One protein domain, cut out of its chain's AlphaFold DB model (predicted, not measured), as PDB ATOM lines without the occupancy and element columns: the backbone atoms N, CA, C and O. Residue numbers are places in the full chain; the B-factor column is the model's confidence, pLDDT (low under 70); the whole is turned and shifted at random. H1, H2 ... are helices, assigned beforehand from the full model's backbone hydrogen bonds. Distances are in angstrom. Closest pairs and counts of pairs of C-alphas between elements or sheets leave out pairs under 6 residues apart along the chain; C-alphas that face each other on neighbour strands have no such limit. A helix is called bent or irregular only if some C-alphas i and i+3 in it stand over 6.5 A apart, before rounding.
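AT A GLANCE: This is residues 329 to 389, 401 to 450 and 482 to 518 of the 1286 residues of an uncharacterized protein of Trypanosoma cruzi (strain CL Brener) (UniProt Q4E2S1). A bundle of roughly aligned helices has H6 in its middle, with H1, H2 and H5 side by side with it and H7 packed on H5, beyond H6. The short helices H3 and H4 carry the chain on from H2, H3 packing on H6 and H4 set across the direction of H5 near the start of that helix. The printed part has 148 residues with seven named helices, H1 to H7 in chain order, and no named strand; the class is all helix. It is compact, with a radius of gyration of the C-alphas of 16.4 A, and spans 53 by 39 by 24 A.

HOW THE PARTS SIT: H1, residues 329 to 352, and H2, residues 356 to 365, form a helical hairpin and touch through residues 338 to 345 of H1 alone; their closest C-alphas, Met 345 and Glu 358, are 5.6 A apart. H6, residues 425 to 447, is the hub and touches four helices. H1, H2 and H6 form a bundle, three helices side by side. H1 and H6 run opposite ways at a shallow tilt of 28 degrees, closest at C-alphas Met 337 and Pro 436, 5.5 A. H2 touches residues 433 to 440 of H6 alone, closest at C-alphas Ala 364 and Phe 437, 4.1 A. H3, residues 367 to 372, touches residues 437 to 445 of H6 alone at a steep tilt of 49 degrees, closest at C-alphas Pro 368 and Leu 441, 5.4 A. H4, residues 374 to 380, touches H3 only at the corner, closest at C-alphas Leu 371 and Arg 377, 4.6 A. H5, residues 404 to 420, and H6 form a helical hairpin, closest at C-alphas Ala 412 and Gly 435, 4.2 A. H4 and H5 only just touch, with 3 pairs of C-alphas within 8 A, through residues 404 to 405 of H5 alone; the closest C-alphas, Ala 380 and Met 404, are 5.9 A apart. H7, residues 492 to 515, touches H5 at a shallow tilt of 12 degrees, opposite ways, closest at C-alphas His 416 and Gly 496, 4.7 A. H6 and H7 are apart, while H1 and H7 are near each other. Every O i to N i+4 pair is within hydrogen-bond range in H4 and H7, against 16 of 20 in H1, 4 of 6 in H2, 8 of 13 in H5, 16 of 19 in H6 and 0 of 2 in H3, where 3 of 3 O i to N i+3 pairs are.

IN THESE COORDINATES: H1 begins at C-alpha 329, (-0.643, 45.234, -10.243), is 34.1 A long and only just irregular, C-alphas 345 and 348 being 6.9 A apart. H2 measures 15.7 A, H5 27.1 A and H6 33.8 A. H7 measures 33.7 A and ends at C-alpha 515, (-5.941, 26.187, -4.813).

THE WHOLE: The farthest C-alphas, Met 353 and Glu 518, are 55.1 A apart. Residues 390 to 400 and 451 to 481 are not printed, with C-alpha gaps of 8.0 A and 40.4 A. The links H1 to H2, H2 to H3, H3 to H4 and H5 to H6 are tight. The mean pLDDT of the printed part is 71.2, with 56 residues under 70, among them 341 to 362 and 482 to 495.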
ATOM      1  N   TYR A 329      -0.841  45.362  -8.800       87.33
ATOM      2  CA  TYR A 329      -0.643  45.234 -10.243       87.33
ATOM      3  C   TYR A 329      -1.972  45.229 -11.001       87.33
ATOM      4  O   TYR A 329      -2.137  45.991 -11.949       87.33
ATOM      5  N   TRP A 330      -2.952  44.438 -10.557       90.12
ATOM      6  CA  TRP A 330      -4.265  44.411 -11.207       90.12
ATOM      7  C   TRP A 330      -5.028  45.728 -11.072       90.12
ATOM      8  O   TRP A 330      -5.711  46.134 -12.009       90.12
ATOM      9  N   ALA A 331      -4.902  46.406  -9.932       87.89
ATOM     10  CA  ALA A 331      -5.475  47.732  -9.748       87.89
ATOM     11  C   ALA A 331      -4.788  48.788 -10.630       87.89
ATOM     12  O   ALA A 331      -5.470  49.621 -11.217       87.89
ATOM     13  N   TYR A 332      -3.461  48.738 -10.761       86.58
ATOM     14  CA  TYR A 332      -2.697  49.567 -11.696       86.58
ATOM     15  C   TYR A 332      -3.179  49.361 -13.136       86.58
ATOM     16  O   TYR A 332      -3.566  50.318 -13.799       86.58
ATOM     17  N   LEU A 333      -3.252  48.104 -13.582       85.82
ATOM     18  CA  LEU A 333      -3.723  47.748 -14.919       85.82
ATOM     19  C   LEU A 333      -5.145  48.232 -15.184       85.82
ATOM     20  O   LEU A 333      -5.467  48.603 -16.306       85.82
ATOM     21  N   PHE A 334      -6.003  48.243 -14.160       86.37
ATOM     22  CA  PHE A 334      -7.361  48.755 -14.291       86.37
ATOM     23  C   PHE A 334      -7.368  50.246 -14.599       86.37
ATOM     24  O   PHE A 334      -8.094  50.675 -15.497       86.37
ATOM     25  N   TRP A 335      -6.558  51.026 -13.882       81.97
ATOM     26  CA  TRP A 335      -6.427  52.453 -14.152       81.97
ATOM     27  C   TRP A 335      -5.834  52.692 -15.536       81.97
ATOM     28  O   TRP A 335      -6.442  53.416 -16.318       81.97
ATOM     29  N   GLU A 336      -4.741  52.014 -15.886       77.65
ATOM     30  CA  GLU A 336      -4.093  52.166 -17.193       77.65
ATOM     31  C   GLU A 336      -5.007  51.792 -18.359       77.65
ATOM     32  O   GLU A 336      -5.161  52.567 -19.298       77.65
ATOM     33  N   MET A 337      -5.686  50.643 -18.293       77.75
ATOM     34  CA  MET A 337      -6.612  50.234 -19.350       77.75
ATOM     35  C   MET A 337      -7.816  51.166 -19.461       77.75
ATOM     36  O   MET A 337      -8.307  51.398 -20.563       77.75
ATOM     37  N   THR A 338      -8.294  51.721 -18.344       73.31
ATOM     38  CA  THR A 338      -9.371  52.720 -18.383       73.31
ATOM     39  C   THR A 338      -8.906  53.981 -19.100       73.31
ATOM     40  O   THR A 338      -9.627  54.500 -19.948       73.31
ATOM     41  N   VAL A 339      -7.699  54.452 -18.791       71.28
ATOM     42  CA  VAL A 339      -7.118  55.625 -19.443       71.28
ATOM     43  C   VAL A 339      -6.911  55.365 -20.940       71.28
ATOM     44  O   VAL A 339      -7.399  56.150 -21.744       71.28
ATOM     45  N   HIS A 340      -6.345  54.219 -21.328       70.26
ATOM     46  CA  HIS A 340      -6.189  53.813 -22.735       70.26
ATOM     47  C   HIS A 340      -7.511  53.766 -23.513       70.26
ATOM     48  O   HIS A 340      -7.563  54.124 -24.689       70.26
ATOM     49  N   VAL A 341      -8.598  53.315 -22.877       69.48
ATOM     50  CA  VAL A 341      -9.927  53.355 -23.502       69.48
ATOM     51  C   VAL A 341     -10.350  54.794 -23.749       69.48
ATOM     52  O   VAL A 341     -10.809  55.088 -24.845       69.48
ATOM     53  N   VAL A 342     -10.171  55.687 -22.771       65.01
ATOM     54  CA  VAL A 342     -10.501  57.111 -22.931       65.01
ATOM     55  C   VAL A 342      -9.644  57.770 -24.022       65.01
ATOM     56  O   VAL A 342     -10.175  58.543 -24.813       65.01
ATOM     57  N   GLU A 343      -8.359  57.426 -24.126       62.21
ATOM     58  CA  GLU A 343      -7.452  57.900 -25.186       62.21
ATOM     59  C   GLU A 343      -7.919  57.466 -26.587       62.21
ATOM     60  O   GLU A 343      -8.071  58.284 -27.498       62.21
ATOM     61  N   HIS A 344      -8.232  56.180 -26.771       59.23
ATOM     62  CA  HIS A 344      -8.753  55.686 -28.049       59.23
ATOM     63  C   HIS A 344     -10.187  56.150 -28.347       59.23
ATOM     64  O   HIS A 344     -10.549  56.274 -29.519       59.23
ATOM     65  N   MET A 345     -10.974  56.456 -27.310       58.81
ATOM     66  CA  MET A 345     -12.259  57.165 -27.386       58.81
ATOM     67  C   MET A 345     -12.124  58.649 -27.745       58.81
ATOM     68  O   MET A 345     -13.134  59.342 -27.801       58.81
ATOM     69  N   TYR A 346     -10.931  59.145 -28.055       54.67
ATOM     70  CA  TYR A 346     -10.761  60.503 -28.560       54.67
ATOM     71  C   TYR A 346     -10.113  60.532 -29.947       54.67
ATOM     72  O   TYR A 346     -10.644  61.144 -30.870       54.67
ATOM     73  N   PHE A 347      -8.993  59.827 -30.118       52.16
ATOM     74  CA  PHE A 347      -8.144  60.020 -31.296       52.16
ATOM     75  C   PHE A 347      -8.657  59.402 -32.592       52.16
ATOM     76  O   PHE A 347      -8.548  60.009 -33.652       52.16
ATOM     77  N   MET A 348      -9.190  58.183 -32.536       47.85
ATOM     78  CA  MET A 348      -9.616  57.472 -33.752       47.85
ATOM     79  C   MET A 348     -10.647  58.258 -34.600       47.85
ATOM     80  O   MET A 348     -10.649  58.146 -35.819       47.85
ATOM     81  N   PRO A 349     -11.550  59.057 -34.011       41.76
ATOM     82  CA  PRO A 349     -12.690  59.621 -34.770       41.76
ATOM     83  C   PRO A 349     -12.644  61.107 -34.970       41.76
ATOM     84  O   PRO A 349     -13.509  61.629 -35.666       41.76
ATOM     85  N   LEU A 350     -11.584  61.743 -34.485       47.36
ATOM     86  CA  LEU A 350     -11.076  62.929 -35.154       47.36
ATOM     87  C   LEU A 350     -10.771  62.632 -36.632       47.36
ATOM     88  O   LEU A 350     -11.055  63.467 -37.480       47.36
ATOM     89  N   VAL A 351     -10.321  61.413 -36.954       41.43
ATOM     90  CA  VAL A 351     -10.068  60.985 -38.341       41.43
ATOM     91  C   VAL A 351     -11.314  60.369 -39.005       41.43
ATOM     92  O   VAL A 351     -11.556  60.590 -40.188       41.43
ATOM     93  N   ALA A 352     -12.153  59.639 -38.255       39.86
ATOM     94  CA  ALA A 352     -13.260  58.847 -38.820       39.86
ATOM     95  C   ALA A 352     -14.707  59.346 -38.563       39.86
ATOM     96  O   ALA A 352     -15.651  58.678 -38.997       39.86
ATOM     97  N   MET A 353     -14.917  60.450 -37.830       43.27
ATOM     98  CA  MET A 353     -16.210  61.134 -37.588       43.27
ATOM     99  C   MET A 353     -17.462  60.234 -37.454       43.27
ATOM    100  O   MET A 353     -18.436  60.387 -38.193       43.27
ATOM    101  N   SER A 354     -17.497  59.269 -36.525       47.65
ATOM    102  CA  SER A 354     -18.677  58.382 -36.424       47.65
ATOM    103  C   SER A 354     -19.013  57.873 -35.020       47.65
ATOM    104  O   SER A 354     -18.571  56.793 -34.707       47.65
ATOM    105  N   ILE A 355     -19.870  58.557 -34.237       49.71
ATOM    106  CA  ILE A 355     -20.469  58.310 -32.869       49.71
ATOM    107  C   ILE A 355     -20.578  56.858 -32.288       49.71
ATOM    108  O   ILE A 355     -20.924  56.626 -31.130       49.71
ATOM    109  N   SER A 356     -20.368  55.812 -33.076       57.40
ATOM    110  CA  SER A 356     -20.530  54.416 -32.658       57.40
ATOM    111  C   SER A 356     -19.549  53.925 -31.579       57.40
ATOM    112  O   SER A 356     -19.866  52.976 -30.874       57.40
ATOM    113  N   TRP A 357     -18.381  54.536 -31.415       58.58
ATOM    114  CA  TRP A 357     -17.229  53.998 -30.671       58.58
ATOM    115  C   TRP A 357     -17.166  54.486 -29.219       58.58
ATOM    116  O   TRP A 357     -16.717  53.719 -28.367       58.58
ATOM    117  N   GLU A 358     -17.679  55.679 -28.891       58.88
ATOM    118  CA  GLU A 358     -17.732  56.167 -27.505       58.88
ATOM    119  C   GLU A 358     -18.649  55.284 -26.643       58.88
ATOM    120  O   GLU A 358     -18.371  55.012 -25.471       58.88
ATOM    121  N   LEU A 359     -19.724  54.772 -27.253       60.28
ATOM    122  CA  LEU A 359     -20.663  53.838 -26.632       60.28
ATOM    123  C   LEU A 359     -20.006  52.496 -26.288       60.28
ATOM    124  O   LEU A 359     -20.222  51.980 -25.189       60.28
ATOM    125  N   PHE A 360     -19.188  51.944 -27.189       62.98
ATOM    126  CA  PHE A 360     -18.437  50.715 -26.912       62.98
ATOM    127  C   PHE A 360     -17.371  50.955 -25.835       62.98
ATOM    128  O   PHE A 360     -17.273  50.171 -24.888       62.98
ATOM    129  N   GLY A 361     -16.672  52.092 -25.925       62.23
ATOM    130  CA  GLY A 361     -15.769  52.659 -24.923       62.23
ATOM    131  C   GLY A 361     -16.308  52.593 -23.493       62.23
ATOM    132  O   GLY A 361     -15.780  51.902 -22.613       62.23
ATOM    133  N   GLY A 362     -17.442  53.266 -23.289       66.31
ATOM    134  CA  GLY A 362     -18.159  53.265 -22.020       66.31
ATOM    135  C   GLY A 362     -18.637  51.872 -21.597       66.31
ATOM    136  O   GLY A 362     -18.592  51.551 -20.408       66.31
ATOM    137  N   PHE A 363     -19.041  51.013 -22.542       71.45
ATOM    138  CA  PHE A 363     -19.520  49.657 -22.251       71.45
ATOM    139  C   PHE A 363     -18.439  48.756 -21.634       71.45
ATOM    140  O   PHE A 363     -18.745  47.981 -20.728       71.45
ATOM    141  N   ALA A 364     -17.175  48.880 -22.058       71.51
ATOM    142  CA  ALA A 364     -16.077  48.113 -21.464       71.51
ATOM    143  C   ALA A 364     -15.791  48.522 -20.016       71.51
ATOM    144  O   ALA A 364     -15.736  47.668 -19.133       71.51
ATOM    145  N   TYR A 365     -15.686  49.826 -19.748       70.86
ATOM    146  CA  TYR A 365     -15.495  50.337 -18.387       70.86
ATOM    147  C   TYR A 365     -16.660  49.938 -17.462       70.86
ATOM    148  O   TYR A 365     -16.458  49.533 -16.313       70.86
ATOM    149  N   CYS A 366     -17.883  49.969 -17.998       76.50
ATOM    150  CA  CYS A 366     -19.122  49.723 -17.265       76.50
ATOM    151  C   CYS A 366     -19.577  48.256 -17.284       76.50
ATOM    152  O   CYS A 366     -20.709  47.968 -16.885       76.50
ATOM    153  N   SER A 367     -18.711  47.317 -17.678       85.50
ATOM    154  CA  SER A 367     -19.013  45.881 -17.662       85.50
ATOM    155  C   SER A 367     -19.589  45.357 -16.331       85.50
ATOM    156  O   SER A 367     -20.451  44.470 -16.384       85.50
ATOM    157  N   PRO A 368     -19.278  45.919 -15.135       83.43
ATOM    158  CA  PRO A 368     -19.906  45.481 -13.888       83.43
ATOM    159  C   PRO A 368     -21.425  45.694 -13.844       83.43
ATOM    160  O   PRO A 368     -22.106  45.006 -13.086       83.43
ATOM    161  N   VAL A 369     -21.998  46.570 -14.683       82.20
ATOM    162  CA  VAL A 369     -23.460  46.726 -14.823       82.20
ATOM    163  C   VAL A 369     -24.123  45.404 -15.230       82.20
ATOM    164  O   VAL A 369     -25.249  45.124 -14.810       82.20
ATOM    165  N   LEU A 370     -23.413  44.534 -15.958       83.38
ATOM    166  CA  LEU A 370     -23.908  43.212 -16.353       83.38
ATOM    167  C   LEU A 370     -24.166  42.291 -15.151       83.38
ATOM    168  O   LEU A 370     -25.051  41.436 -15.212       83.38
ATOM    169  N   LEU A 371     -23.489  42.508 -14.015       77.64
ATOM    170  CA  LEU A 371     -23.734  41.772 -12.768       77.64
ATOM    171  C   LEU A 371     -25.132  42.038 -12.183       77.64
ATOM    172  O   LEU A 371     -25.560  41.346 -11.252       77.64
ATOM    173  N   LYS A 372     -25.890  42.996 -12.726       72.80
ATOM    174  CA  LYS A 372     -27.300  43.200 -12.382       72.80
ATOM    175  C   LYS A 372     -28.175  42.041 -12.865       72.80
ATOM    176  O   LYS A 372     -29.094  41.635 -12.146       72.80
ATOM    177  N   PHE A 373     -27.875  41.480 -14.036       77.31
ATOM    178  CA  PHE A 373     -28.641  40.380 -14.613       77.31
ATOM    179  C   PHE A 373     -28.362  39.091 -13.843       77.31
ATOM    180  O   PHE A 373     -27.232  38.621 -13.774       77.31
ATOM    181  N   ALA A 374     -29.401  38.504 -13.245       68.15
ATOM    182  CA  ALA A 374     -29.249  37.369 -12.334       68.15
ATOM    183  C   ALA A 374     -28.605  36.133 -12.989       68.15
ATOM    184  O   ALA A 374     -27.874  35.405 -12.320       68.15
ATOM    185  N   ALA A 375     -28.862  35.898 -14.280       75.72
ATOM    186  CA  ALA A 375     -28.232  34.818 -15.040       75.72
ATOM    187  C   ALA A 375     -26.727  35.069 -15.226       75.72
ATOM    188  O   ALA A 375     -25.912  34.238 -14.834       75.72
ATOM    189  N   PHE A 376     -26.359  36.255 -15.723       81.98
ATOM    190  CA  PHE A 376     -24.961  36.631 -15.925       81.98
ATOM    191  C   PHE A 376     -24.182  36.675 -14.610       81.98
ATOM    192  O   PHE A 376     -23.069  36.173 -14.527       81.98
ATOM    193  N   ARG A 377     -24.791  37.204 -13.545       77.88
ATOM    194  CA  ARG A 377     -24.197  37.232 -12.207       77.88
ATOM    195  C   ARG A 377     -23.881  35.834 -11.680       77.88
ATOM    196  O   ARG A 377     -22.811  35.652 -11.113       77.88
ATOM    197  N   ARG A 378     -24.793  34.866 -11.851       73.12
ATOM    198  CA  ARG A 378     -24.561  33.468 -11.444       73.12
ATOM    199  C   ARG A 378     -23.386  32.856 -12.196       73.12
ATOM    200  O   ARG A 378     -22.562  32.197 -11.581       73.12
ATOM    201  N   TRP A 379     -23.289  33.123 -13.493       82.52
ATOM    202  CA  TRP A 379     -22.163  32.671 -14.302       82.52
ATOM    203  C   TRP A 379     -20.841  33.335 -13.881       82.52
ATOM    204  O   TRP A 379     -19.871  32.649 -13.585       82.52
ATOM    205  N   ALA A 380     -20.814  34.666 -13.775       80.57
ATOM    206  CA  ALA A 380     -19.599  35.434 -13.507       80.57
ATOM    207  C   ALA A 380     -19.040  35.253 -12.082       80.57
ATOM    208  O   ALA A 380     -17.836  35.397 -11.876       80.57
ATOM    209  N   LEU A 381     -19.898  34.949 -11.103       75.33
ATOM    210  CA  LEU A 381     -19.510  34.652  -9.715       75.33
ATOM    211  C   LEU A 381     -19.459  33.148  -9.416       75.33
ATOM    212  O   LEU A 381     -19.254  32.767  -8.267       75.33
ATOM    213  N   GLY A 382     -19.699  32.307 -10.422       72.83
ATOM    214  CA  GLY A 382     -19.654  30.860 -10.295       72.83
ATOM    215  C   GLY A 382     -18.250  30.286 -10.483       72.83
ATOM    216  O   GLY A 382     -17.254  30.996 -10.664       72.83
ATOM    217  N   SER A 383     -18.191  28.958 -10.475       72.72
ATOM    218  CA  SER A 383     -17.000  28.175 -10.793       72.72
ATOM    219  C   SER A 383     -16.733  28.131 -12.299       72.72
ATOM    220  O   SER A 383     -17.675  27.979 -13.072       72.72
ATOM    221  N   ALA A 384     -15.466  28.169 -12.709       72.71
ATOM    222  CA  ALA A 384     -15.014  27.938 -14.078       72.71
ATOM    223  C   ALA A 384     -14.992  26.426 -14.386       72.71
ATOM    224  O   ALA A 384     -14.057  25.738 -13.971       72.71
ATOM    225  N   PRO A 385     -15.978  25.869 -15.117       63.95
ATOM    226  CA  PRO A 385     -16.100  24.416 -15.289       63.95
ATOM    227  C   PRO A 385     -14.998  23.807 -16.174       63.95
ATOM    228  O   PRO A 385     -14.791  22.597 -16.164       63.95
ATOM    229  N   PHE A 386     -14.288  24.634 -16.944       67.39
ATOM    230  CA  PHE A 386     -13.266  24.218 -17.910       67.39
ATOM    231  C   PHE A 386     -11.838  24.171 -17.337       67.39
ATOM    232  O   PHE A 386     -10.944  23.651 -17.999       67.39
ATOM    233  N   ILE A 387     -11.606  24.650 -16.110       60.60
ATOM    234  CA  ILE A 387     -10.303  24.546 -15.435       60.60
ATOM    235  C   ILE A 387     -10.384  23.376 -14.447       60.60
ATOM    236  O   ILE A 387     -10.787  23.543 -13.298       60.60
ATOM    237  N   LYS A 388     -10.059  22.160 -14.909       51.64
ATOM    238  CA  LYS A 388     -10.037  20.967 -14.045       51.64
ATOM    239  C   LYS A 388      -8.813  20.997 -13.124       51.64
ATOM    240  O   LYS A 388      -7.686  21.134 -13.593       51.64
ATOM    241  N   SER A 389      -9.039  20.810 -11.822       51.27
ATOM    242  CA  SER A 389      -7.968  20.557 -10.852       51.27
ATOM    243  C   SER A 389      -7.246  19.253 -11.205       51.27
ATOM    244  O   SER A 389      -7.881  18.207 -11.332       51.27
ATOM    245  N   HIS A 401     -13.378  24.437  -6.407       65.36
ATOM    246  CA  HIS A 401     -13.808  25.007  -7.667       65.36
ATOM    247  C   HIS A 401     -13.058  26.310  -7.955       65.36
ATOM    248  O   HIS A 401     -13.061  27.240  -7.148       65.36
ATOM    249  N   VAL A 402     -12.445  26.387  -9.136       73.29
ATOM    250  CA  VAL A 402     -11.714  27.574  -9.589       73.29
ATOM    251  C   VAL A 402     -12.711  28.707  -9.872       73.29
ATOM    252  O   VAL A 402     -13.643  28.498 -10.649       73.29
ATOM    253  N   PRO A 403     -12.556  29.903  -9.285       78.31
ATOM    254  CA  PRO A 403     -13.482  31.012  -9.485       78.31
ATOM    255  C   PRO A 403     -13.347  31.648 -10.876       78.31
ATOM    256  O   PRO A 403     -12.238  31.833 -11.384       78.31
ATOM    257  N   MET A 404     -14.470  32.067 -11.473       84.59
ATOM    258  CA  MET A 404     -14.486  32.654 -12.824       84.59
ATOM    259  C   MET A 404     -13.649  33.932 -12.987       84.59
ATOM    260  O   MET A 404     -13.143  34.192 -14.078       84.59
ATOM    261  N   TYR A 405     -13.428  34.718 -11.928       86.39
ATOM    262  CA  TYR A 405     -12.615  35.936 -12.040       86.39
ATOM    263  C   TYR A 405     -11.157  35.653 -12.445       86.39
ATOM    264  O   TYR A 405     -10.523  36.518 -13.042       86.39
ATOM    265  N   LEU A 406     -10.615  34.456 -12.165       85.78
ATOM    266  CA  LEU A 406      -9.271  34.066 -12.616       85.78
ATOM    267  C   LEU A 406      -9.209  33.929 -14.134       85.78
ATOM    268  O   LEU A 406      -8.233  34.342 -14.753       85.78
ATOM    269  N   PHE A 407     -10.273  33.395 -14.737       88.84
ATOM    270  CA  PHE A 407     -10.396  33.357 -16.187       88.84
ATOM    271  C   PHE A 407     -10.495  34.771 -16.761       88.84
ATOM    272  O   PHE A 407      -9.835  35.070 -17.750       88.84
ATOM    273  N   PHE A 408     -11.242  35.671 -16.118       91.82
ATOM    274  CA  PHE A 408     -11.310  37.065 -16.560       91.82
ATOM    275  C   PHE A 408      -9.942  37.766 -16.493       91.82
ATOM    276  O   PHE A 408      -9.581  38.451 -17.446       91.82
ATOM    277  N   TYR A 409      -9.140  37.536 -15.447       90.76
ATOM    278  CA  TYR A 409      -7.756  38.030 -15.391       90.76
ATOM    279  C   TYR A 409      -6.859  37.426 -16.479       90.76
ATOM    280  O   TYR A 409      -6.059  38.141 -17.085       90.76
ATOM    281  N   LEU A 410      -7.012  36.135 -16.785       89.78
ATOM    282  CA  LEU A 410      -6.273  35.493 -17.873       89.78
ATOM    283  C   LEU A 410      -6.624  36.112 -19.235       89.78
ATOM    284  O   LEU A 410      -5.728  36.458 -19.999       89.78
ATOM    285  N   VAL A 411      -7.916  36.298 -19.524       90.87
ATOM    286  CA  VAL A 411      -8.372  36.940 -20.767       90.87
ATOM    287  C   VAL A 411      -7.895  38.389 -20.835       90.87
ATOM    288  O   VAL A 411      -7.405  38.817 -21.877       90.87
ATOM    289  N   ALA A 412      -7.958  39.128 -19.723       90.09
ATOM    290  CA  ALA A 412      -7.404  40.476 -19.647       90.09
ATOM    291  C   ALA A 412      -5.894  40.485 -19.945       90.09
ATOM    292  O   ALA A 412      -5.439  41.322 -20.717       90.09
ATOM    293  N   SER A 413      -5.136  39.507 -19.437       88.79
ATOM    294  CA  SER A 413      -3.701  39.359 -19.743       88.79
ATOM    295  C   SER A 413      -3.464  39.158 -21.241       88.79
ATOM    296  O   SER A 413      -2.627  39.827 -21.833       88.79
ATOM    297  N   LEU A 414      -4.223  38.257 -21.871       87.96
ATOM    298  CA  LEU A 414      -4.080  37.931 -23.295       87.96
ATOM    299  C   LEU A 414      -4.573  39.052 -24.220       87.96
ATOM    300  O   LEU A 414      -4.135  39.143 -25.364       87.96
ATOM    301  N   SER A 415      -5.450  39.936 -23.738       87.25
ATOM    302  CA  SER A 415      -5.985  41.047 -24.533       87.25
ATOM    303  C   SER A 415      -4.914  42.037 -25.008       87.25
ATOM    304  O   SER A 415      -5.120  42.742 -25.992       87.25
ATOM    305  N   HIS A 416      -3.740  42.064 -24.369       81.02
ATOM    306  CA  HIS A 416      -2.595  42.876 -24.788       81.02
ATOM    307  C   HIS A 416      -2.060  42.530 -26.191       81.02
ATOM    308  O   HIS A 416      -1.320  43.320 -26.771       81.02
ATOM    309  N   VAL A 417      -2.483  41.409 -26.785       80.53
ATOM    310  CA  VAL A 417      -2.208  41.084 -28.196       80.53
ATOM    311  C   VAL A 417      -2.813  42.120 -29.160       80.53
ATOM    312  O   VAL A 417      -2.339  42.228 -30.290       80.53
ATOM    313  N   HIS A 418      -3.783  42.940 -28.723       75.60
ATOM    314  CA  HIS A 418      -4.369  44.017 -29.538       75.60
ATOM    315  C   HIS A 418      -3.324  44.955 -30.160       75.60
ATOM    316  O   HIS A 418      -3.566  45.513 -31.226       75.60
ATOM    317  N   VAL A 419      -2.145  45.089 -29.547       71.93
ATOM    318  CA  VAL A 419      -1.060  45.928 -30.063       71.93
ATOM    319  C   VAL A 419      -0.542  45.468 -31.436       71.93
ATOM    320  O   VAL A 419      -0.026  46.272 -32.208       71.93
ATOM    321  N   GLN A 420      -0.720  44.193 -31.792       74.07
ATOM    322  CA  GLN A 420      -0.367  43.678 -33.121       74.07
ATOM    323  C   GLN A 420      -1.327  44.152 -34.226       74.07
ATOM    324  O   GLN A 420      -1.016  44.040 -35.413       74.07
ATOM    325  N   VAL A 421      -2.493  44.697 -33.867       72.75
ATOM    326  CA  VAL A 421      -3.464  45.216 -34.833       72.75
ATOM    327  C   VAL A 421      -3.055  46.629 -35.243       72.75
ATOM    328  O   VAL A 421      -3.380  47.609 -34.574       72.75
ATOM    329  N   LYS A 422      -2.321  46.732 -36.356       63.83
ATOM    330  CA  LYS A 422      -1.926  48.023 -36.948       63.83
ATOM    331  C   LYS A 422      -2.985  48.595 -37.896       63.83
ATOM    332  O   LYS A 422      -3.207  49.798 -37.892       63.83
ATOM    333  N   ASN A 423      -3.673  47.732 -38.649       62.75
ATOM    334  CA  ASN A 423      -4.594  48.139 -39.712       62.75
ATOM    335  C   ASN A 423      -6.057  47.910 -39.312       62.75
ATOM    336  O   ASN A 423      -6.412  46.841 -38.814       62.75
ATOM    337  N   GLY A 424      -6.912  48.898 -39.587       65.13
ATOM    338  CA  GLY A 424      -8.346  48.843 -39.301       65.13
ATOM    339  C   GLY A 424      -8.686  49.406 -37.923       65.13
ATOM    340  O   GLY A 424      -8.775  48.675 -36.939       65.13
ATOM    341  N   GLU A 425      -8.949  50.709 -37.881       61.33
ATOM    342  CA  GLU A 425      -9.253  51.491 -36.673       61.33
ATOM    343  C   GLU A 425     -10.330  50.848 -35.787       61.33
ATOM    344  O   GLU A 425     -10.154  50.682 -34.579       61.33
ATOM    345  N   ARG A 426     -11.421  50.381 -36.411       66.28
ATOM    346  CA  ARG A 426     -12.533  49.707 -35.719       66.28
ATOM    347  C   ARG A 426     -12.116  48.384 -35.078       66.28
ATOM    348  O   ARG A 426     -12.585  48.058 -33.990       66.28
ATOM    349  N   LEU A 427     -11.251  47.620 -35.747       73.22
ATOM    350  CA  LEU A 427     -10.773  46.337 -35.239       73.22
ATOM    351  C   LEU A 427      -9.785  46.542 -34.089       73.22
ATOM    352  O   LEU A 427      -9.894  45.850 -33.079       73.22
ATOM    353  N   LYS A 428      -8.871  47.514 -34.217       71.54
ATOM    354  CA  LYS A 428      -7.930  47.884 -33.151       71.54
ATOM    355  C   LYS A 428      -8.697  48.263 -31.888       71.54
ATOM    356  O   LYS A 428      -8.468  47.661 -30.846       71.54
ATOM    357  N   LEU A 429      -9.696  49.142 -32.011       68.71
ATOM    358  CA  LEU A 429     -10.552  49.537 -30.894       68.71
ATOM    359  C   LEU A 429     -11.258  48.333 -30.254       68.71
ATOM    360  O   LEU A 429     -11.166  48.146 -29.043       68.71
ATOM    361  N   LEU A 430     -11.925  47.493 -31.059       74.20
ATOM    362  CA  LEU A 430     -12.632  46.307 -30.569       74.20
ATOM    363  C   LEU A 430     -11.702  45.384 -29.772       74.20
ATOM    364  O   LEU A 430     -12.089  44.887 -28.717       74.20
ATOM    365  N   MET A 431     -10.477  45.169 -30.256       78.53
ATOM    366  CA  MET A 431      -9.488  44.337 -29.572       78.53
ATOM    367  C   MET A 431      -8.992  44.985 -28.274       78.53
ATOM    368  O   MET A 431      -8.901  44.295 -27.258       78.53
ATOM    369  N   THR A 432      -8.750  46.301 -28.260       75.07
ATOM    370  CA  THR A 432      -8.334  47.017 -27.043       75.07
ATOM    371  C   THR A 432      -9.418  46.996 -25.965       75.07
ATOM    372  O   THR A 432      -9.095  46.991 -24.784       75.07
ATOM    373  N   MET A 433     -10.701  46.919 -26.337       78.48
ATOM    374  CA  MET A 433     -11.834  46.901 -25.398       78.48
ATOM    375  C   MET A 433     -11.942  45.625 -24.555       78.48
ATOM    376  O   MET A 433     -12.483  45.660 -23.447       78.48
ATOM    377  N   ILE A 434     -11.447  44.495 -25.071       85.12
ATOM    378  CA  ILE A 434     -11.573  43.180 -24.427       85.12
ATOM    379  C   ILE A 434     -10.905  43.198 -23.048       85.12
ATOM    380  O   ILE A 434     -11.504  42.764 -22.063       85.12
ATOM    381  N   GLY A 435      -9.693  43.747 -22.962       85.82
ATOM    382  CA  GLY A 435      -8.933  43.857 -21.715       85.82
ATOM    383  C   GLY A 435      -9.683  44.594 -20.605       85.82
ATOM    384  O   GLY A 435     -10.015  43.963 -19.600       85.82
ATOM    385  N   PRO A 436     -10.014  45.887 -20.784       84.11
ATOM    386  CA  PRO A 436     -10.750  46.689 -19.814       84.11
ATOM    387  C   PRO A 436     -12.085  46.056 -19.416       84.11
ATOM    388  O   PRO A 436     -12.417  46.035 -18.230       84.11
ATOM    389  N   PHE A 437     -12.827  45.485 -20.375       88.67
ATOM    390  CA  PHE A 437     -14.102  44.821 -20.100       88.67
ATOM    391  C   PHE A 437     -13.935  43.679 -19.094       88.67
ATOM    392  O   PHE A 437     -14.618  43.649 -18.063       88.67
ATOM    393  N   PHE A 438     -13.017  42.748 -19.372       90.95
ATOM    394  CA  PHE A 438     -12.790  41.591 -18.510       90.95
ATOM    395  C   PHE A 438     -12.051  41.955 -17.229       90.95
ATOM    396  O   PHE A 438     -12.331  41.361 -16.196       90.95
ATOM    397  N   LEU A 439     -11.168  42.949 -17.253       89.62
ATOM    398  CA  LEU A 439     -10.442  43.399 -16.074       89.62
ATOM    399  C   LEU A 439     -11.362  44.090 -15.061       89.62
ATOM    400  O   LEU A 439     -11.324  43.762 -13.873       89.62
ATOM    401  N   SER A 440     -12.228  44.993 -15.531       87.29
ATOM    402  CA  SER A 440     -13.265  45.616 -14.703       87.29
ATOM    403  C   SER A 440     -14.170  44.534 -14.104       87.29
ATOM    404  O   SER A 440     -14.359  44.470 -12.887       87.29
ATOM    405  N   LEU A 441     -14.618  43.576 -14.926       87.92
ATOM    406  CA  LEU A 441     -15.422  42.456 -14.449       87.92
ATOM    407  C   LEU A 441     -14.665  41.589 -13.429       87.92
ATOM    408  O   LEU A 441     -15.241  41.235 -12.405       87.92
ATOM    409  N   ALA A 442     -13.385  41.278 -13.657       88.58
ATOM    410  CA  ALA A 442     -12.553  40.472 -12.765       88.58
ATOM    411  C   ALA A 442     -12.429  41.111 -11.380       88.58
ATOM    412  O   ALA A 442     -12.685  40.453 -10.372       88.58
ATOM    413  N   ILE A 443     -12.092  42.403 -11.334       85.12
ATOM    414  CA  ILE A 443     -11.918  43.147 -10.086       85.12
ATOM    415  C   ILE A 443     -13.238  43.208  -9.324       85.12
ATOM    416  O   ILE A 443     -13.286  42.804  -8.162       85.12
ATOM    417  N   PHE A 444     -14.327  43.635  -9.970       81.95
ATOM    418  CA  PHE A 444     -15.625  43.722  -9.302       81.95
ATOM    419  C   PHE A 444     -16.154  42.348  -8.883       81.95
ATOM    420  O   PHE A 444     -16.625  42.208  -7.757       81.95
ATOM    421  N   CYS A 445     -16.029  41.311  -9.717       81.23
ATOM    422  CA  CYS A 445     -16.392  39.945  -9.337       81.23
ATOM    423  C   CYS A 445     -15.596  39.465  -8.129       81.23
ATOM    424  O   CYS A 445     -16.182  38.862  -7.237       81.23
ATOM    425  N   ARG A 446     -14.296  39.767  -8.065       80.65
ATOM    426  CA  ARG A 446     -13.448  39.406  -6.930       80.65
ATOM    427  C   ARG A 446     -13.840  40.156  -5.657       80.65
ATOM    428  O   ARG A 446     -13.923  39.539  -4.602       80.65
ATOM    429  N   TYR A 447     -14.167  41.447  -5.753       74.12
ATOM    430  CA  TYR A 447     -14.673  42.238  -4.618       74.12
ATOM    431  C   TYR A 447     -16.011  41.720  -4.090       74.12
ATOM    432  O   TYR A 447     -16.341  41.872  -2.914       74.12
ATOM    433  N   LEU A 448     -16.806  41.148  -4.988       68.21
ATOM    434  CA  LEU A 448     -18.184  40.760  -4.753       68.21
ATOM    435  C   LEU A 448     -18.363  39.237  -4.583       68.21
ATOM    436  O   LEU A 448     -19.508  38.780  -4.466       68.21
ATOM    437  N   TYR A 449     -17.268  38.466  -4.590       66.38
ATOM    438  CA  TYR A 449     -17.269  37.002  -4.557       66.38
ATOM    439  C   TYR A 449     -17.788  36.475  -3.200       66.38
ATOM    440  O   TYR A 449     -17.473  37.073  -2.166       66.38
ATOM    441  N   PRO A 450     -18.601  35.397  -3.161       50.37
ATOM    442  CA  PRO A 450     -19.188  34.891  -1.916       50.37
ATOM    443  C   PRO A 450     -18.131  34.398  -0.913       50.37
ATOM    444  O   PRO A 450     -17.235  33.632  -1.270       50.37
ATOM    445  N   TYR A 482       7.882  59.145 -17.956       52.85
ATOM    446  CA  TYR A 482       7.746  59.368 -19.409       52.85
ATOM    447  C   TYR A 482       8.932  60.095 -20.066       52.85
ATOM    448  O   TYR A 482       8.888  60.449 -21.238       52.85
ATOM    449  N   ILE A 483      10.023  60.273 -19.327       43.10
ATOM    450  CA  ILE A 483      11.321  60.726 -19.794       43.10
ATOM    451  C   ILE A 483      12.314  59.766 -19.153       43.10
ATOM    452  O   ILE A 483      12.388  59.741 -17.924       43.10
ATOM    453  N   SER A 484      13.048  58.991 -19.962       42.20
ATOM    454  CA  SER A 484      14.227  58.160 -19.612       42.20
ATOM    455  C   SER A 484      14.113  56.630 -19.567       42.20
ATOM    456  O   SER A 484      15.085  55.991 -19.164       42.20
ATOM    457  N   GLN A 485      13.033  55.993 -20.030       38.54
ATOM    458  CA  GLN A 485      13.122  54.558 -20.334       38.54
ATOM    459  C   GLN A 485      13.259  54.318 -21.836       38.54
ATOM    460  O   GLN A 485      12.474  54.828 -22.630       38.54
ATOM    461  N   ASP A 486      14.302  53.558 -22.186       38.24
ATOM    462  CA  ASP A 486      14.595  53.026 -23.519       38.24
ATOM    463  C   ASP A 486      13.298  52.553 -24.216       38.24
ATOM    464  O   ASP A 486      12.408  52.052 -23.510       38.24
ATOM    465  N   PRO A 487      13.172  52.653 -25.561       40.71
ATOM    466  CA  PRO A 487      11.954  52.340 -26.316       40.71
ATOM    467  C   PRO A 487      11.287  51.010 -25.962       40.71
ATOM    468  O   PRO A 487      10.117  50.824 -26.237       40.71
ATOM    469  N   VAL A 488      11.973  50.089 -25.294       38.32
ATOM    470  CA  VAL A 488      11.385  48.865 -24.744       38.32
ATOM    471  C   VAL A 488      10.172  49.084 -23.833       38.32
ATOM    472  O   VAL A 488       9.272  48.254 -23.833       38.32
ATOM    473  N   PHE A 489      10.112  50.163 -23.054       39.69
ATOM    474  CA  PHE A 489       8.974  50.393 -22.152       39.69
ATOM    475  C   PHE A 489       7.891  51.299 -22.754       39.69
ATOM    476  O   PHE A 489       6.772  51.311 -22.244       39.69
ATOM    477  N   THR A 490       8.197  52.007 -23.847       43.35
ATOM    478  CA  THR A 490       7.266  52.903 -24.557       43.35
ATOM    479  C   THR A 490       6.748  52.324 -25.877       43.35
ATOM    480  O   THR A 490       5.645  52.662 -26.300       43.35
ATOM    481  N   ASP A 491       7.481  51.410 -26.517       49.13
ATOM    482  CA  ASP A 491       7.012  50.637 -27.666       49.13
ATOM    483  C   ASP A 491       5.894  49.723 -27.171       49.13
ATOM    484  O   ASP A 491       6.076  48.794 -26.369       49.13
ATOM    485  N   ALA A 492       4.701  50.036 -27.675       59.39
ATOM    486  CA  ALA A 492       3.462  49.386 -27.304       59.39
ATOM    487  C   ALA A 492       3.589  47.858 -27.366       59.39
ATOM    488  O   ALA A 492       2.948  47.146 -26.590       59.39
ATOM    489  N   MET A 493       4.386  47.327 -28.298       62.46
ATOM    490  CA  MET A 493       4.479  45.899 -28.556       62.46
ATOM    491  C   MET A 493       5.118  45.155 -27.380       62.46
ATOM    492  O   MET A 493       4.654  44.074 -27.008       62.46
ATOM    493  N   TYR A 494       6.141  45.735 -26.751       59.25
ATOM    494  CA  TYR A 494       6.768  45.140 -25.570       59.25
ATOM    495  C   TYR A 494       5.965  45.404 -24.312       59.25
ATOM    496  O   TYR A 494       5.844  44.499 -23.494       59.25
ATOM    497  N   ALA A 495       5.367  46.589 -24.172       65.26
ATOM    498  CA  ALA A 495       4.429  46.851 -23.085       65.26
ATOM    499  C   ALA A 495       3.291  45.815 -23.097       65.26
ATOM    500  O   ALA A 495       2.945  45.251 -22.058       65.26
ATOM    501  N   GLY A 496       2.788  45.473 -24.290       73.17
ATOM    502  CA  GLY A 496       1.840  44.385 -24.491       73.17
ATOM    503  C   GLY A 496       2.402  43.026 -24.063       73.17
ATOM    504  O   GLY A 496       1.770  42.317 -23.282       73.17
ATOM    505  N   LEU A 497       3.611  42.669 -24.502       73.36
ATOM    506  CA  LEU A 497       4.249  41.401 -24.134       73.36
ATOM    507  C   LEU A 497       4.500  41.275 -22.618       73.36
ATOM    508  O   LEU A 497       4.154  40.258 -22.017       73.36
ATOM    509  N   PHE A 498       5.065  42.301 -21.980       73.12
ATOM    510  CA  PHE A 498       5.256  42.336 -20.531       73.12
ATOM    511  C   PHE A 498       3.918  42.298 -19.797       73.12
ATOM    512  O   PHE A 498       3.801  41.590 -18.800       73.12
ATOM    513  N   GLY A 499       2.891  42.979 -20.318       77.75
ATOM    514  CA  GLY A 499       1.515  42.878 -19.835       77.75
ATOM    515  C   GLY A 499       1.004  41.436 -19.829       77.75
ATOM    516  O   GLY A 499       0.475  40.980 -18.817       77.75
ATOM    517  N   ILE A 500       1.249  40.672 -20.900       84.25
ATOM    518  CA  ILE A 500       0.899  39.244 -20.979       84.25
ATOM    519  C   ILE A 500       1.688  38.433 -19.945       84.25
ATOM    520  O   ILE A 500       1.095  37.675 -19.176       84.25
ATOM    521  N   ILE A 501       3.016  38.581 -19.902       80.91
ATOM    522  CA  ILE A 501       3.892  37.780 -19.029       80.91
ATOM    523  C   ILE A 501       3.581  38.043 -17.552       80.91
ATOM    524  O   ILE A 501       3.358  37.099 -16.785       80.91
ATOM    525  N   PHE A 502       3.526  39.312 -17.139       83.12
ATOM    526  CA  PHE A 502       3.176  39.677 -15.768       83.12
ATOM    527  C   PHE A 502       1.730  39.313 -15.443       83.12
ATOM    528  O   PHE A 502       1.480  38.816 -14.345       83.12
ATOM    529  N   GLY A 503       0.804  39.466 -16.391       85.92
ATOM    530  CA  GLY A 503      -0.602  39.115 -16.224       85.92
ATOM    531  C   GLY A 503      -0.797  37.624 -15.967       85.92
ATOM    532  O   GLY A 503      -1.428  37.237 -14.980       85.92
ATOM    533  N   ILE A 504      -0.165  36.767 -16.775       86.93
ATOM    534  CA  ILE A 504      -0.183  35.309 -16.588       86.93
ATOM    535  C   ILE A 504       0.496  34.930 -15.272       86.93
ATOM    536  O   ILE A 504      -0.036  34.110 -14.522       86.93
ATOM    537  N   THR A 505       1.633  35.547 -14.944       82.63
ATOM    538  CA  THR A 505       2.355  35.280 -13.690       82.63
ATOM    539  C   THR A 505       1.493  35.629 -12.475       82.63
ATOM    540  O   THR A 505       1.301  34.800 -11.586       82.63
ATOM    541  N   CYS A 506       0.897  36.820 -12.462       87.67
ATOM    542  CA  CYS A 506       0.006  37.283 -11.402       87.67
ATOM    543  C   CYS A 506      -1.257  36.421 -11.300       87.67
ATOM    544  O   CYS A 506      -1.661  36.055 -10.195       87.67
ATOM    545  N   THR A 507      -1.847  36.034 -12.435       87.00
ATOM    546  CA  THR A 507      -2.992  35.112 -12.479       87.00
ATOM    547  C   THR A 507      -2.617  33.742 -11.919       87.00
ATOM    548  O   THR A 507      -3.387  33.160 -11.162       87.00
ATOM    549  N   THR A 508      -1.418  33.244 -12.220       82.14
ATOM    550  CA  THR A 508      -0.915  31.958 -11.714       82.14
ATOM    551  C   THR A 508      -0.684  32.009 -10.207       82.14
ATOM    552  O   THR A 508      -1.046  31.077  -9.493       82.14
ATOM    553  N   ILE A 509      -0.128  33.110  -9.695       79.72
ATOM    554  CA  ILE A 509       0.029  33.333  -8.253       79.72
ATOM    555  C   ILE A 509      -1.341  33.347  -7.563       79.72
ATOM    556  O   ILE A 509      -1.523  32.676  -6.548       79.72
ATOM    557  N   LEU A 510      -2.319  34.049  -8.136       79.55
ATOM    558  CA  LEU A 510      -3.696  34.088  -7.642       79.55
ATOM    559  C   LEU A 510      -4.380  32.720  -7.682       79.55
ATOM    560  O   LEU A 510      -5.015  32.326  -6.707       79.55
ATOM    561  N   TYR A 511      -4.222  31.981  -8.777       79.60
ATOM    562  CA  TYR A 511      -4.715  30.615  -8.910       79.60
ATOM    563  C   TYR A 511      -4.137  29.723  -7.809       79.60
ATOM    564  O   TYR A 511      -4.879  29.033  -7.119       79.60
ATOM    565  N   ARG A 512      -2.824  29.804  -7.569       72.70
ATOM    566  CA  ARG A 512      -2.164  29.062  -6.489       72.70
ATOM    567  C   ARG A 512      -2.692  29.461  -5.116       72.70
ATOM    568  O   ARG A 512      -2.951  28.585  -4.304       72.70
ATOM    569  N   TYR A 513      -2.877  30.754  -4.859       75.01
ATOM    570  CA  TYR A 513      -3.458  31.226  -3.600       75.01
ATOM    571  C   TYR A 513      -4.834  30.603  -3.336       75.01
ATOM    572  O   TYR A 513      -5.102  30.180  -2.216       75.01
ATOM    573  N   VAL A 514      -5.674  30.490  -4.369       71.80
ATOM    574  CA  VAL A 514      -7.000  29.862  -4.263       71.80
ATOM    575  C   VAL A 514      -6.896  28.346  -4.058       71.80
ATOM    576  O   VAL A 514      -7.554  27.819  -3.170       71.80
ATOM    577  N   MET A 515      -6.054  27.656  -4.832       65.39
ATOM    578  CA  MET A 515      -5.941  26.187  -4.813       65.39
ATOM    579  C   MET A 515      -5.209  25.613  -3.594       65.39
ATOM    580  O   MET A 515      -5.361  24.440  -3.280       65.39
ATOM    581  N   PHE A 516      -4.359  26.404  -2.940       63.35
ATOM    582  CA  PHE A 516      -3.627  25.981  -1.740       63.35
ATOM    583  C   PHE A 516      -4.219  26.573  -0.452       63.35
ATOM    584  O   PHE A 516      -3.610  26.464   0.610       63.35
ATOM    585  N   SER A 517      -5.388  27.215  -0.535       54.44
ATOM    586  CA  SER A 517      -6.139  27.666   0.640       54.44
ATOM    587  C   SER A 517      -6.847  26.467   1.277       54.44
ATOM    588  O   SER A 517      -7.445  25.679   0.553       54.44
ATOM    589  N   GLU A 518      -6.801  26.286   2.598       47.26
ATOM    590  CA  GLU A 518      -7.581  25.220   3.252       47.26
ATOM    591  C   GLU A 518      -9.088  25.497   3.139       47.26
ATOM    592  O   GLU A 518      -9.544  26.627   3.333       47.26
TER     593      GLU A 518